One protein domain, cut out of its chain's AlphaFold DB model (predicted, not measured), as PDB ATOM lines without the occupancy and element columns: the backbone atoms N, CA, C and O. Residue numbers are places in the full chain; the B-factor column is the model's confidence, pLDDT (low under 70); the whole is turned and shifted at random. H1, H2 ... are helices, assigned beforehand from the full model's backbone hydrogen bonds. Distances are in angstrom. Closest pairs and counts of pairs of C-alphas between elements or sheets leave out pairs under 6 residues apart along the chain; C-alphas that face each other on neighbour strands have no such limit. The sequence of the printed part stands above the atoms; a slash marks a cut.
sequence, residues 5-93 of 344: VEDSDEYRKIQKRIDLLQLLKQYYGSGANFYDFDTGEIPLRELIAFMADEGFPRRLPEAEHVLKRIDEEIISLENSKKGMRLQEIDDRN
ATOM      1  N   VAL A   5      98.606 134.888  71.762       82.00
ATOM      2  CA  VAL A   5      99.989 134.585  71.403       82.00
ATOM      3  C   VAL A   5     100.539 133.385  72.169       82.00
ATOM      4  O   VAL A   5     101.366 132.659  71.626       82.00
ATOM      5  N   GLU A   6     100.043 133.096  73.374       82.75
ATOM      6  CA  GLU A   6     100.478 131.930  74.157       82.75
ATOM      7  C   GLU A   6      99.962 130.611  73.574       82.75
ATOM      8  O   GLU A   6     100.546 129.550  73.808       82.75
ATOM      9  N   ASP A   7      98.908 130.679  72.758       85.38
ATOM     10  CA  ASP A   7      98.400 129.549  71.989       85.38
ATOM     11  C   ASP A   7      99.092 129.379  70.631       85.38
ATOM     12  O   ASP A   7      98.859 128.374  69.956       85.38
ATOM     13  N   SER A   8      99.965 130.314  70.237       89.69
ATOM     14  CA  SER A   8     100.716 130.214  68.986       89.69
ATOM     15  C   SER A   8     101.755 129.088  69.030       89.69
ATOM     16  O   SER A   8     102.403 128.833  70.050       89.69
ATOM     17  N   ASP A   9     101.959 128.432  67.885       90.25
ATOM     18  CA  ASP A   9     102.965 127.372  67.745       90.25
ATOM     19  C   ASP A   9     104.376 127.868  68.073       90.25
ATOM     20  O   ASP A   9     105.190 127.126  68.621       90.25
ATOM     21  N   GLU A  10     104.676 129.123  67.741       91.44
ATOM     22  CA  GLU A  10     105.963 129.751  68.023       91.44
ATOM     23  C   GLU A  10     106.186 129.919  69.529       91.44
ATOM     24  O   GLU A  10     107.199 129.454  70.053       91.44
ATOM     25  N   TYR A  11     105.209 130.466  70.255       91.75
ATOM     26  CA  TYR A  11     105.309 130.627  71.706       91.75
ATOM     27  C   TYR A  11     105.419 129.280  72.428       91.75
ATOM     28  O   TYR A  11     106.238 129.122  73.334       91.75
ATOM     29  N   ARG A  12     104.648 128.274  71.991       91.12
ATOM     30  CA  ARG A  12     104.713 126.909  72.537       91.12
ATOM     31  C   ARG A  12     106.065 126.245  72.279       91.12
ATOM     32  O   ARG A  12     106.585 125.572  73.167       91.12
ATOM     33  N   LYS A  13     106.669 126.457  71.104       92.12
ATOM     34  CA  LYS A  13     108.036 125.993  70.806       92.12
ATOM     35  C   LYS A  13     109.065 126.651  71.720       92.12
ATOM     36  O   LYS A  13     109.936 125.952  72.232       92.12
ATOM     37  N   ILE A  14     108.949 127.960  71.951       93.38
ATOM     38  CA  ILE A  14     109.842 128.678  72.863       93.38
ATOM     39  C   ILE A  14     109.684 128.155  74.295       93.38
ATOM     40  O   ILE A  14     110.688 127.839  74.929       93.38
ATOM     41  N   GLN A  15     108.450 127.994  74.789       92.50
ATOM     42  CA  GLN A  15     108.192 127.445  76.127       92.50
ATOM     43  C   GLN A  15     108.815 126.058  76.290       92.50
ATOM     44  O   GLN A  15     109.580 125.828  77.217       92.50
ATOM     45  N   LYS A  16     108.562 125.168  75.332       92.31
ATOM     46  CA  LYS A  16     109.117 123.817  75.338       92.31
ATOM     47  C   LYS A  16     110.650 123.813  75.359       92.31
ATOM     48  O   LYS A  16     111.258 122.989  76.037       92.31
ATOM     49  N   ARG A  17     111.285 124.732  74.624       94.06
ATOM     50  CA  ARG A  17     112.747 124.904  74.632       94.06
ATOM     51  C   ARG A  17     113.246 125.371  76.000       94.06
ATOM     52  O   ARG A  17     114.238 124.834  76.479       94.06
ATOM     53  N   ILE A  18     112.550 126.311  76.643       93.50
ATOM     54  CA  ILE A  18     112.863 126.751  78.012       93.50
ATOM     55  C   ILE A  18     112.765 125.576  78.990       93.50
ATOM     56  O   ILE A  18     113.696 125.372  79.763       93.50
ATOM     57  N   ASP A  19     111.700 124.773  78.926       92.56
ATOM     58  CA  ASP A  19     111.506 123.626  79.825       92.56
ATOM     59  C   ASP A  19     112.651 122.604  79.685       92.56
ATOM     60  O   ASP A  19     113.217 122.141  80.678       92.56
ATOM     61  N   LEU A  20     113.068 122.311  78.446       93.19
ATOM     62  CA  LEU A  20     114.213 121.439  78.158       93.19
ATOM     63  C   LEU A  20     115.539 122.022  78.673       93.19
ATOM     64  O   LEU A  20     116.354 121.295  79.244       93.19
ATOM     65  N   LEU A  21     115.759 123.328  78.506       93.69
ATOM     66  CA  LEU A  21     116.945 124.023  79.012       93.69
ATOM     67  C   LEU A  21     116.986 124.051  80.546       93.69
ATOM     68  O   LEU A  21     118.043 123.821  81.131       93.69
ATOM     69  N   GLN A  22     115.852 124.272  81.215       92.38
ATOM     70  CA  GLN A  22     115.750 124.205  82.676       92.38
ATOM     71  C   GLN A  22     116.047 122.796  83.192       92.38
ATOM     72  O   GLN A  22     116.775 122.638  84.175       92.38
ATOM     73  N   LEU A  23     115.552 121.772  82.497       91.00
ATOM     74  CA  LEU A  23     115.840 120.385  82.830       91.00
ATOM     75  C   LEU A  23     117.333 120.057  82.660       91.00
ATOM     76  O   LEU A  23     117.936 119.430  83.531       91.00
ATOM     77  N   LEU A  24     117.969 120.553  81.591       90.06
ATOM     78  CA  LEU A  24     119.422 120.449  81.421       90.06
ATOM     79  C   LEU A  24     120.189 121.179  82.518       90.06
ATOM     80  O   LEU A  24     121.179 120.652  83.023       90.06
ATOM     81  N   LYS A  25     119.737 122.372  82.910       90.50
ATOM     82  CA  LYS A  25     120.337 123.132  84.006       90.50
ATOM     83  C   LYS A  25     120.328 122.322  85.303       90.50
ATOM     84  O   LYS A  25     121.350 122.250  85.983       90.50
ATOM     85  N   GLN A  26     119.206 121.672  85.618       88.75
ATOM     86  CA  GLN A  26     119.093 120.777  86.772       88.75
ATOM     87  C   GLN A  26     120.033 119.574  86.652       88.75
ATOM     88  O   GLN A  26     120.755 119.268  87.601       88.75
ATOM     89  N   TYR A  27     120.081 118.931  85.483       88.06
ATOM     90  CA  TYR A  27     120.984 117.812  85.227       88.06
ATOM     91  C   TYR A  27     122.452 118.194  85.475       88.06
ATOM     92  O   TYR A  27     123.103 117.596  86.336       88.06
ATOM     93  N   TYR A  28     122.958 119.231  84.800       87.19
ATOM     94  CA  TYR A  28     124.349 119.667  84.948       87.19
ATOM     95  C   TYR A  28     124.661 120.204  86.349       87.19
ATOM     96  O   TYR A  28     125.781 120.024  86.824       87.19
ATOM     97  N   GLY A  29     123.686 120.819  87.028       84.56
ATOM     98  CA  GLY A  29     123.833 121.290  88.406       84.56
ATOM     99  C   GLY A  29     123.827 120.173  89.456       84.56
ATOM    100  O   GLY A  29     124.438 120.325  90.509       84.56
ATOM    101  N   SER A  30     123.167 119.044  89.179       84.50
ATOM    102  CA  SER A  30     123.066 117.910  90.111       84.50
ATOM    103  C   SER A  30     124.310 117.017  90.138       84.50
ATOM    104  O   SER A  30     124.532 116.300  91.112       84.50
ATOM    105  N   GLY A  31     125.102 117.011  89.059       75.31
ATOM    106  CA  GLY A  31     126.197 116.054  88.876       75.31
ATOM    107  C   GLY A  31     125.739 114.592  88.764       75.31
ATOM    108  O   GLY A  31     126.566 113.685  88.874       75.31
ATOM    109  N   ALA A  32     124.437 114.347  88.572       77.38
ATOM    110  CA  ALA A  32     123.862 113.011  88.505       77.38
ATOM    111  C   ALA A  32     124.337 112.233  87.267       77.38
ATOM    112  O   ALA A  32     124.729 112.793  86.237       77.38
ATOM    113  N   ASN A  33     124.254 110.905  87.344       78.62
ATOM    114  CA  ASN A  33     124.369 110.066  86.160       78.62
ATOM    115  C   ASN A  33     123.152 110.308  85.254       78.62
ATOM    116  O   ASN A  33     122.014 110.280  85.713       78.62
ATOM    117  N   PHE A  34     123.393 110.526  83.962       78.69
ATOM    118  CA  PHE A  34     122.361 110.915  82.998       78.69
ATOM    119  C   PHE A  34     121.204 109.908  82.893       78.69
ATOM    120  O   PHE A  34     120.070 110.297  82.646       78.69
ATOM    121  N   TYR A  35     121.481 108.617  83.086       77.81
ATOM    122  CA  TYR A  35     120.463 107.562  83.011       77.81
ATOM    123  C   TYR A  35     119.614 107.425  84.279       77.81
ATOM    124  O   TYR A  35     118.549 106.820  84.220       77.81
ATOM    125  N   ASP A  36     120.080 108.000  85.388       77.62
ATOM    126  CA  ASP A  36     119.414 107.960  86.692       77.62
ATOM    127  C   ASP A  36     118.747 109.309  87.023       77.62
ATOM    128  O   ASP A  36     118.192 109.488  88.107       77.62
ATOM    129  N   PHE A  37     118.831 110.280  86.107       82.50
ATOM    130  CA  PHE A  37     118.273 111.613  86.271       82.50
ATOM    131  C   PHE A  37     116.762 111.599  86.020       82.50
ATOM    132  O   PHE A  37     116.299 111.154  84.967       82.50
ATOM    133  N   ASP A  38     115.998 112.100  86.990       82.06
ATOM    134  CA  ASP A  38     114.547 112.206  86.888       82.06
ATOM    135  C   ASP A  38     114.169 113.361  85.956       82.06
ATOM    136  O   ASP A  38     114.400 114.533  86.256       82.06
ATOM    137  N   THR A  39     113.601 113.020  84.801       81.19
ATOM    138  CA  THR A  39     113.152 113.990  83.800       81.19
ATOM    139  C   THR A  39     111.709 114.454  84.014       81.19
ATOM    140  O   THR A  39     111.206 115.268  83.234       81.19
ATOM    141  N   GLY A  40     111.033 113.946  85.053       84.62
ATOM    142  CA  GLY A  40     109.633 114.233  85.333       84.62
ATOM    143  C   GLY A  40     108.728 113.821  84.170       84.62
ATOM    144  O   GLY A  40     108.698 112.662  83.759       84.62
ATOM    145  N   GLU A  41     107.981 114.783  83.628       84.19
ATOM    146  CA  GLU A  41     107.028 114.555  82.533       84.19
ATOM    147  C   GLU A  41     107.677 114.541  81.137       84.19
ATOM    148  O   GLU A  41     107.062 114.076  80.175       84.19
ATOM    149  N   ILE A  42     108.919 115.020  81.002       85.94
ATOM    150  CA  ILE A  42     109.619 115.072  79.714       85.94
ATOM    151  C   ILE A  42     110.280 113.711  79.447       85.94
ATOM    152  O   ILE A  42     111.086 113.253  80.257       85.94
ATOM    153  N   PRO A  43     110.018 113.043  78.309       87.88
ATOM    154  CA  PRO A  43     110.676 111.783  77.985       87.88
ATOM    155  C   PRO A  43     112.195 111.945  77.836       87.88
ATOM    156  O   PRO A  43     112.669 112.771  77.058       87.88
ATOM    157  N   LEU A  44     112.983 111.069  78.465       85.12
ATOM    158  CA  LEU A  44     114.452 111.092  78.360       85.12
ATOM    159  C   LEU A  44     114.958 111.088  76.904       85.12
ATOM    160  O   LEU A  44     115.946 111.738  76.571       85.12
ATOM    161  N   ARG A  45     114.266 110.379  76.001       87.19
ATOM    162  CA  ARG A  45     114.596 110.345  74.564       87.19
ATOM    163  C   ARG A  45     114.540 111.730  73.918       87.19
ATOM    164  O   ARG A  45     115.332 112.016  73.026       87.19
ATOM    165  N   GLU A  46     113.595 112.551  74.348       88.94
ATOM    166  CA  GLU A  46     113.411 113.904  73.844       88.94
ATOM    167  C   GLU A  46     114.534 114.824  74.316       88.94
ATOM    168  O   GLU A  46     115.143 115.506  73.496       88.94
ATOM    169  N   LEU A  47     114.898 114.743  75.600       87.19
ATOM    170  CA  LEU A  47     116.060 115.443  76.144       87.19
ATOM    171  C   LEU A  47     117.350 115.047  75.408       87.19
ATOM    172  O   LEU A  47     118.151 115.904  75.048       87.19
ATOM    173  N   ILE A  48     117.535 113.754  75.119       87.69
ATOM    174  CA  ILE A  48     118.689 113.251  74.362       87.69
ATOM    175  C   ILE A  48     118.749 113.839  72.947       87.69
ATOM    176  O   ILE A  48     119.839 114.187  72.488       87.69
ATOM    177  N   ALA A  49     117.613 113.888  72.247       89.62
ATOM    178  CA  ALA A  49     117.539 114.459  70.907       89.62
ATOM    179  C   ALA A  49     117.877 115.954  70.946       89.62
ATOM    180  O   ALA A  49     118.775 116.390  70.236       89.62
ATOM    181  N   PHE A  50     117.270 116.690  71.880       92.12
ATOM    182  CA  PHE A  50     117.539 118.111  72.090       92.12
ATOM    183  C   PHE A  50     119.022 118.396  72.365       92.12
ATOM    184  O   PHE A  50     119.614 119.272  71.744       92.12
ATOM    185  N   MET A  51     119.662 117.614  73.242       89.56
ATOM    186  CA  MET A  51     121.096 117.751  73.508       89.56
ATOM    187  C   MET A  51     121.954 117.522  72.264       89.56
ATOM    188  O   MET A  51     122.953 118.210  72.080       89.56
ATOM    189  N   ALA A  52     121.598 116.537  71.435       89.75
ATOM    190  CA  ALA A  52     122.336 116.238  70.214       89.75
ATOM    191  C   ALA A  52     122.182 117.360  69.177       89.75
ATOM    192  O   ALA A  52     123.178 117.765  68.582       89.75
ATOM    193  N   ASP A  53     120.964 117.876  69.015       91.25
ATOM    194  CA  ASP A  53     120.638 118.921  68.046       91.25
ATOM    195  C   ASP A  53     121.283 120.269  68.418       91.25
ATOM    196  O   ASP A  53     121.821 120.962  67.558       91.25
ATOM    197  N   GLU A  54     121.300 120.616  69.707       89.75
ATOM    198  CA  GLU A  54     121.815 121.902  70.211       89.75
ATOM    199  C   GLU A  54     123.297 121.848  70.640       89.75
ATOM    200  O   GLU A  54     123.892 122.853  71.059       89.75
ATOM    201  N   GLY A  55     123.921 120.670  70.536       87.62
ATOM    202  CA  GLY A  55     125.339 120.458  70.829       87.62
ATOM    203  C   GLY A  55     125.694 120.490  72.321       87.62
ATOM    204  O   GLY A  55     126.790 120.922  72.677       87.62
ATOM    205  N   PHE A  56     124.790 120.053  73.202       88.12
ATOM    206  CA  PHE A  56     125.052 119.929  74.639       88.12
ATOM    207  C   PHE A  56     125.733 118.584  74.976       88.12
ATOM    208  O   PHE A  56     125.237 117.514  74.605       88.12
ATOM    209  N   PRO A  57     126.876 118.581  75.692       84.31
ATOM    210  CA  PRO A  57     127.634 117.358  75.954       84.31
ATOM    211  C   PRO A  57     126.963 116.474  77.015       84.31
ATOM    212  O   PRO A  57     126.614 116.935  78.094       84.31
ATOM    213  N   ARG A  58     126.859 115.159  76.782       76.81
ATOM    214  CA  ARG A  58     126.286 114.208  77.770       76.81
ATOM    215  C   ARG A  58     127.148 113.968  79.011       76.81
ATOM    216  O   ARG A  58     126.722 113.285  79.933       76.81
ATOM    217  N   ARG A  59     128.399 114.420  78.996       73.06
ATOM    218  CA  ARG A  59     129.341 114.314  80.117       73.06
ATOM    219  C   ARG A  59     129.772 115.725  80.504       73.06
ATOM    220  O   ARG A  59     129.617 116.633  79.697       73.06
ATOM    221  N   LEU A  60     130.301 115.883  81.715       69.06
ATOM    222  CA  LEU A  60     130.637 117.160  82.358       69.06
ATOM    223  C   LEU A  60     132.133 117.534  82.223       69.06
ATOM    224  O   LEU A  60     132.832 117.507  83.234       69.06
ATOM    225  N   PRO A  61     132.696 117.868  81.046       62.06
ATOM    226  CA  PRO A  61     134.036 118.438  81.036       62.06
ATOM    227  C   PRO A  61     134.036 119.924  81.453       62.06
ATOM    228  O   PRO A  61     135.053 120.384  81.951       62.06
ATOM    229  N   GLU A  62     132.920 120.666  81.322       70.69
ATOM    230  CA  GLU A  62     132.881 122.134  81.520       70.69
ATOM    231  C   GLU A  62     131.504 122.640  82.013       70.69
ATOM    232  O   GLU A  62     130.828 123.430  81.352       70.69
ATOM    233  N   ALA A  63     131.053 122.156  83.175       77.38
ATOM    234  CA  ALA A  63     129.708 122.432  83.702       77.38
ATOM    235  C   ALA A  63     129.367 123.933  83.775       77.38
ATOM    236  O   ALA A  63     128.277 124.333  83.380       77.38
ATOM    237  N   GLU A  64     130.303 124.772  84.225       83.00
ATOM    238  CA  GLU A  64     130.075 126.216  84.389       83.00
ATOM    239  C   GLU A  64     129.813 126.936  83.061       83.00
ATOM    240  O   GLU A  64     128.894 127.749  82.972       83.00
ATOM    241  N   HIS A  65     130.575 126.622  82.008       85.62
ATOM    242  CA  HIS A  65     130.376 127.225  80.687       85.62
ATOM    243  C   HIS A  65     129.038 126.811  80.071       85.62
ATOM    244  O   HIS A  65     128.337 127.644  79.496       85.62
ATOM    245  N   VAL A  66     128.663 125.539  80.230       87.38
ATOM    246  CA  VAL A  66     127.379 125.020  79.747       87.38
ATOM    247  C   VAL A  66     126.213 125.650  80.509       87.38
ATOM    248  O   VAL A  66     125.267 126.112  79.879       87.38
ATOM    249  N   LEU A  67     126.297 125.740  81.840       88.94
ATOM    250  CA  LEU A  67     125.277 126.384  82.672       88.94
ATOM    251  C   LEU A  67     125.103 127.863  82.314       88.94
ATOM    252  O   LEU A  67     123.975 128.322  82.169       88.94
ATOM    253  N   LYS A  68     126.206 128.588  82.090       90.06
ATOM    254  CA  LYS A  68     126.151 129.990  81.664       90.06
ATOM    255  C   LYS A  68     125.466 130.149  80.303       90.06
ATOM    256  O   LYS A  68     124.612 131.016  80.159       90.06
ATOM    257  N   ARG A  69     125.802 129.296  79.327       91.25
ATOM    258  CA  ARG A  69     125.146 129.287  78.008       91.25
ATOM    259  C   ARG A  69     123.646 129.011  78.134       91.25
ATOM    260  O   ARG A  69     122.857 129.696  77.497       91.25
ATOM    261  N   ILE A  70     123.264 128.032  78.955       92.00
ATOM    262  CA  ILE A  70     121.857 127.707  79.219       92.00
ATOM    263  C   ILE A  70     121.129 128.920  79.814       92.00
ATOM    264  O   ILE A  70     120.042 129.256  79.353       92.00
ATOM    265  N   ASP A  71     121.731 129.605  80.787       91.75
ATOM    266  CA  ASP A  71     121.136 130.789  81.413       91.75
ATOM    267  C   ASP A  71     120.958 131.949  80.427       91.75
ATOM    268  O   ASP A  71     119.884 132.545  80.368       91.75
ATOM    269  N   GLU A  72     121.976 132.246  79.617       92.75
ATOM    270  CA  GLU A  72     121.900 133.274  78.570       92.75
ATOM    271  C   GLU A  72     120.791 132.960  77.549       92.75
ATOM    272  O   GLU A  72     120.044 133.850  77.135       92.75
ATOM    273  N   GLU A  73     120.644 131.687  77.181       93.38
ATOM    274  CA  GLU A  73     119.637 131.238  76.226       93.38
ATOM    275  C   GLU A  73     118.218 131.291  76.805       93.38
ATOM    276  O   GLU A  73     117.313 131.806  76.145       93.38
ATOM    277  N   ILE A  74     118.022 130.849  78.053       92.19
ATOM    278  CA  ILE A  74     116.741 130.987  78.762       92.19
ATOM    279  C   ILE A  74     116.340 132.463  78.824       92.19
ATOM    280  O   ILE A  74     115.222 132.799  78.439       92.19
ATOM    281  N   ILE A  75     117.256 133.356  79.216       91.38
ATOM    282  CA  ILE A  75     116.991 134.802  79.280       91.38
ATOM    283  C   ILE A  75     116.588 135.346  77.902       91.38
ATOM    284  O   ILE A  75     115.637 136.121  77.791       91.38
ATOM    285  N   SER A  76     117.281 134.943  76.834       92.75
ATOM    286  CA  SER A  76     116.944 135.363  75.469       92.75
ATOM    287  C   SER A  76     115.548 134.894  75.045       92.75
ATOM    288  O   SER A  76     114.786 135.664  74.458       92.75
ATOM    289  N   LEU A  77     115.196 133.644  75.343       92.44
ATOM    290  CA  LEU A  77     113.896 133.060  75.008       92.44
ATOM    291  C   LEU A  77     112.760 133.693  75.823       92.44
ATOM    292  O   LEU A  77     111.706 134.001  75.268       92.44
ATOM    293  N   GLU A  78     112.977 133.955  77.114       89.31
ATOM    294  CA  GLU A  78     112.028 134.684  77.963       89.31
ATOM    295  C   GLU A  78     111.799 136.115  77.462       89.31
ATOM    296  O   GLU A  78     110.652 136.557  77.368       89.31
ATOM    297  N   ASN A  79     112.861 136.816  77.053       87.75
ATOM    298  CA  ASN A  79     112.746 138.137  76.433       87.75
ATOM    299  C   ASN A  79     111.973 138.086  75.107       87.75
ATOM    300  O   ASN A  79     111.170 138.980  74.841       87.75
ATOM    301  N   SER A  80     112.158 137.033  74.304       89.44
ATOM    302  CA  SER A  80     111.387 136.825  73.074       89.44
ATOM    303  C   SER A  80     109.899 136.630  73.372       89.44
ATOM    304  O   SER A  80     109.065 137.316  72.785       89.44
ATOM    305  N   LYS A  81     109.548 135.759  74.331       90.06
ATOM    306  CA  LYS A  81     108.154 135.561  74.771       90.06
ATOM    307  C   LYS A  81     107.524 136.860  75.264       90.06
ATOM    308  O   LYS A  81     106.386 137.164  74.915       90.06
ATOM    309  N   LYS A  82     108.270 137.627  76.062       86.19
ATOM    310  CA  LYS A  82     107.846 138.943  76.540       86.19
ATOM    311  C   LYS A  82     107.594 139.905  75.378       86.19
ATOM    312  O   LYS A  82     106.567 140.571  75.369       86.19
ATOM    313  N   GLY A  83     108.495 139.957  74.396       85.56
ATOM    314  CA  GLY A  83     108.331 140.775  73.193       85.56
ATOM    315  C   GLY A  83     107.058 140.430  72.422       85.56
ATOM    316  O   GLY A  83     106.291 141.324  72.086       85.56
ATOM    317  N   MET A  84     106.776 139.138  72.237       87.75
ATOM    318  CA  MET A  84     105.552 138.665  71.579       87.75
ATOM    319  C   MET A  84     104.274 139.076  72.332       87.75
ATOM    320  O   MET A  84     103.289 139.474  71.715       87.75
ATOM    321  N   ARG A  85     104.284 139.004  73.671       84.81
ATOM    322  CA  ARG A  85     103.151 139.422  74.518       84.81
ATOM    323  C   ARG A  85     102.933 140.932  74.491       84.81
ATOM    324  O   ARG A  85     101.796 141.369  74.363       84.81
ATOM    325  N   LEU A  86     104.011 141.714  74.580       83.81
ATOM    326  CA  LEU A  86     103.958 143.173  74.456       83.81
ATOM    327  C   LEU A  86     103.414 143.594  73.093       83.81
ATOM    328  O   LEU A  86     102.522 144.429  73.034       83.81
ATOM    329  N   GLN A  87     103.880 142.949  72.025       84.19
ATOM    330  CA  GLN A  87     103.385 143.208  70.682       84.19
ATOM    331  C   GLN A  87     101.881 142.924  70.564       84.19
ATOM    332  O   GLN A  87     101.166 143.743  70.006       84.19
ATOM    333  N   GLU A  88     101.364 141.827  71.137       81.81
ATOM    334  CA  GLU A  88      99.913 141.579  71.133       81.81
ATOM    335  C   GLU A  88      99.128 142.651  71.915       81.81
ATOM    336  O   GLU A  88      98.015 143.004  71.519       81.81
ATOM    337  N   ILE A  89      99.675 143.171  73.019       80.50
ATOM    338  CA  ILE A  89      99.047 144.252  73.796       80.50
ATOM    339  C   ILE A  89      98.994 145.543  72.969       80.50
ATOM    340  O   ILE A  89      97.928 146.163  72.885       80.50
ATOM    341  N   ASP A  90     100.110 145.897  72.333       77.62
ATOM    342  CA  ASP A  90     100.243 147.090  71.496       77.62
ATOM    343  C   ASP A  90      99.343 146.996  70.249       77.62
ATOM    344  O   ASP A  90      98.573 147.915  69.969       77.62
ATOM    345  N   ASP A  91      99.342 145.851  69.555       76.81
ATOM    346  CA  ASP A  91      98.529 145.598  68.354       76.81
ATOM    347  C   ASP A  91      97.017 145.696  68.634       76.81
ATOM    348  O   ASP A  91      96.218 145.972  67.734       76.81
ATOM    349  N   ARG A  92      96.597 145.471  69.885       71.38
ATOM    350  CA  ARG A  92      95.193 145.528  70.319       71.38
ATOM    351  C   ARG A  92      94.764 146.893  70.860       71.38
ATOM    352  O   ARG A  92      93.632 147.013  71.325       71.38
ATOM    353  N   ASN A  93      95.620 147.915  70.793       67.44
ATOM    354  CA  ASN A  93      95.336 149.280  71.263       67.44
ATOM    355  C   ASN A  93      94.892 149.363  72.741       67.44
ATOM    356  O   ASN A  93      94.143 150.266  73.124       67.44
TER     357      ASN A  93
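What this domain is: This is residues 5 to 93 of the 344 residues of an uncharacterized protein of Candidatus Heimdallarchaeota archaeon (UniProt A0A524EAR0). Two long helices, H1 and H3, lie side by side and run opposite ways, and a short helix, H2, crosses close to H1, away from H3. The 89 printed residues hold three named helices, in the order H1, H2, H3, and no named strand: the class is all helix. The whole is a loose rod, with a radius of gyration of the C-alphas of 15.1 A and spans of 51 by 25 by 20 A.

Where its parts are: H1, residues 9 to 30, begins at C-alpha 9 (102.965, 127.372, 67.745) and measures 31.5 A. H2 is residues 44 to 54, 15.4 A. H3, residues 63 to 91, measures 41.8 A and ends at C-alpha 91 (98.529, 145.598, 68.354).

How they stand to each other: H1 and H3 touch at a shallow tilt of 24 degrees, opposite ways; their closest C-alphas, of Ile 18 and Ile 74, are 5.8 A apart. H2 is close to H1 but not clearly touching, about perpendicular at 80 degrees; their closest C-alphas, of Leu 20 and Leu 47, are 6.6 A apart. H2 and H3 are apart. In H1, H2 and H3 every O i to N i+4 pair is within hydrogen-bond range.

The domain as a whole: The C-alphas farthest apart, of Asn 33 and Asn 93, are 51.0 A apart. The printed part has no cut; the link from H1 to H2, 13 residues, is long. Residues 60, 61 and 93 have pLDDT under 70.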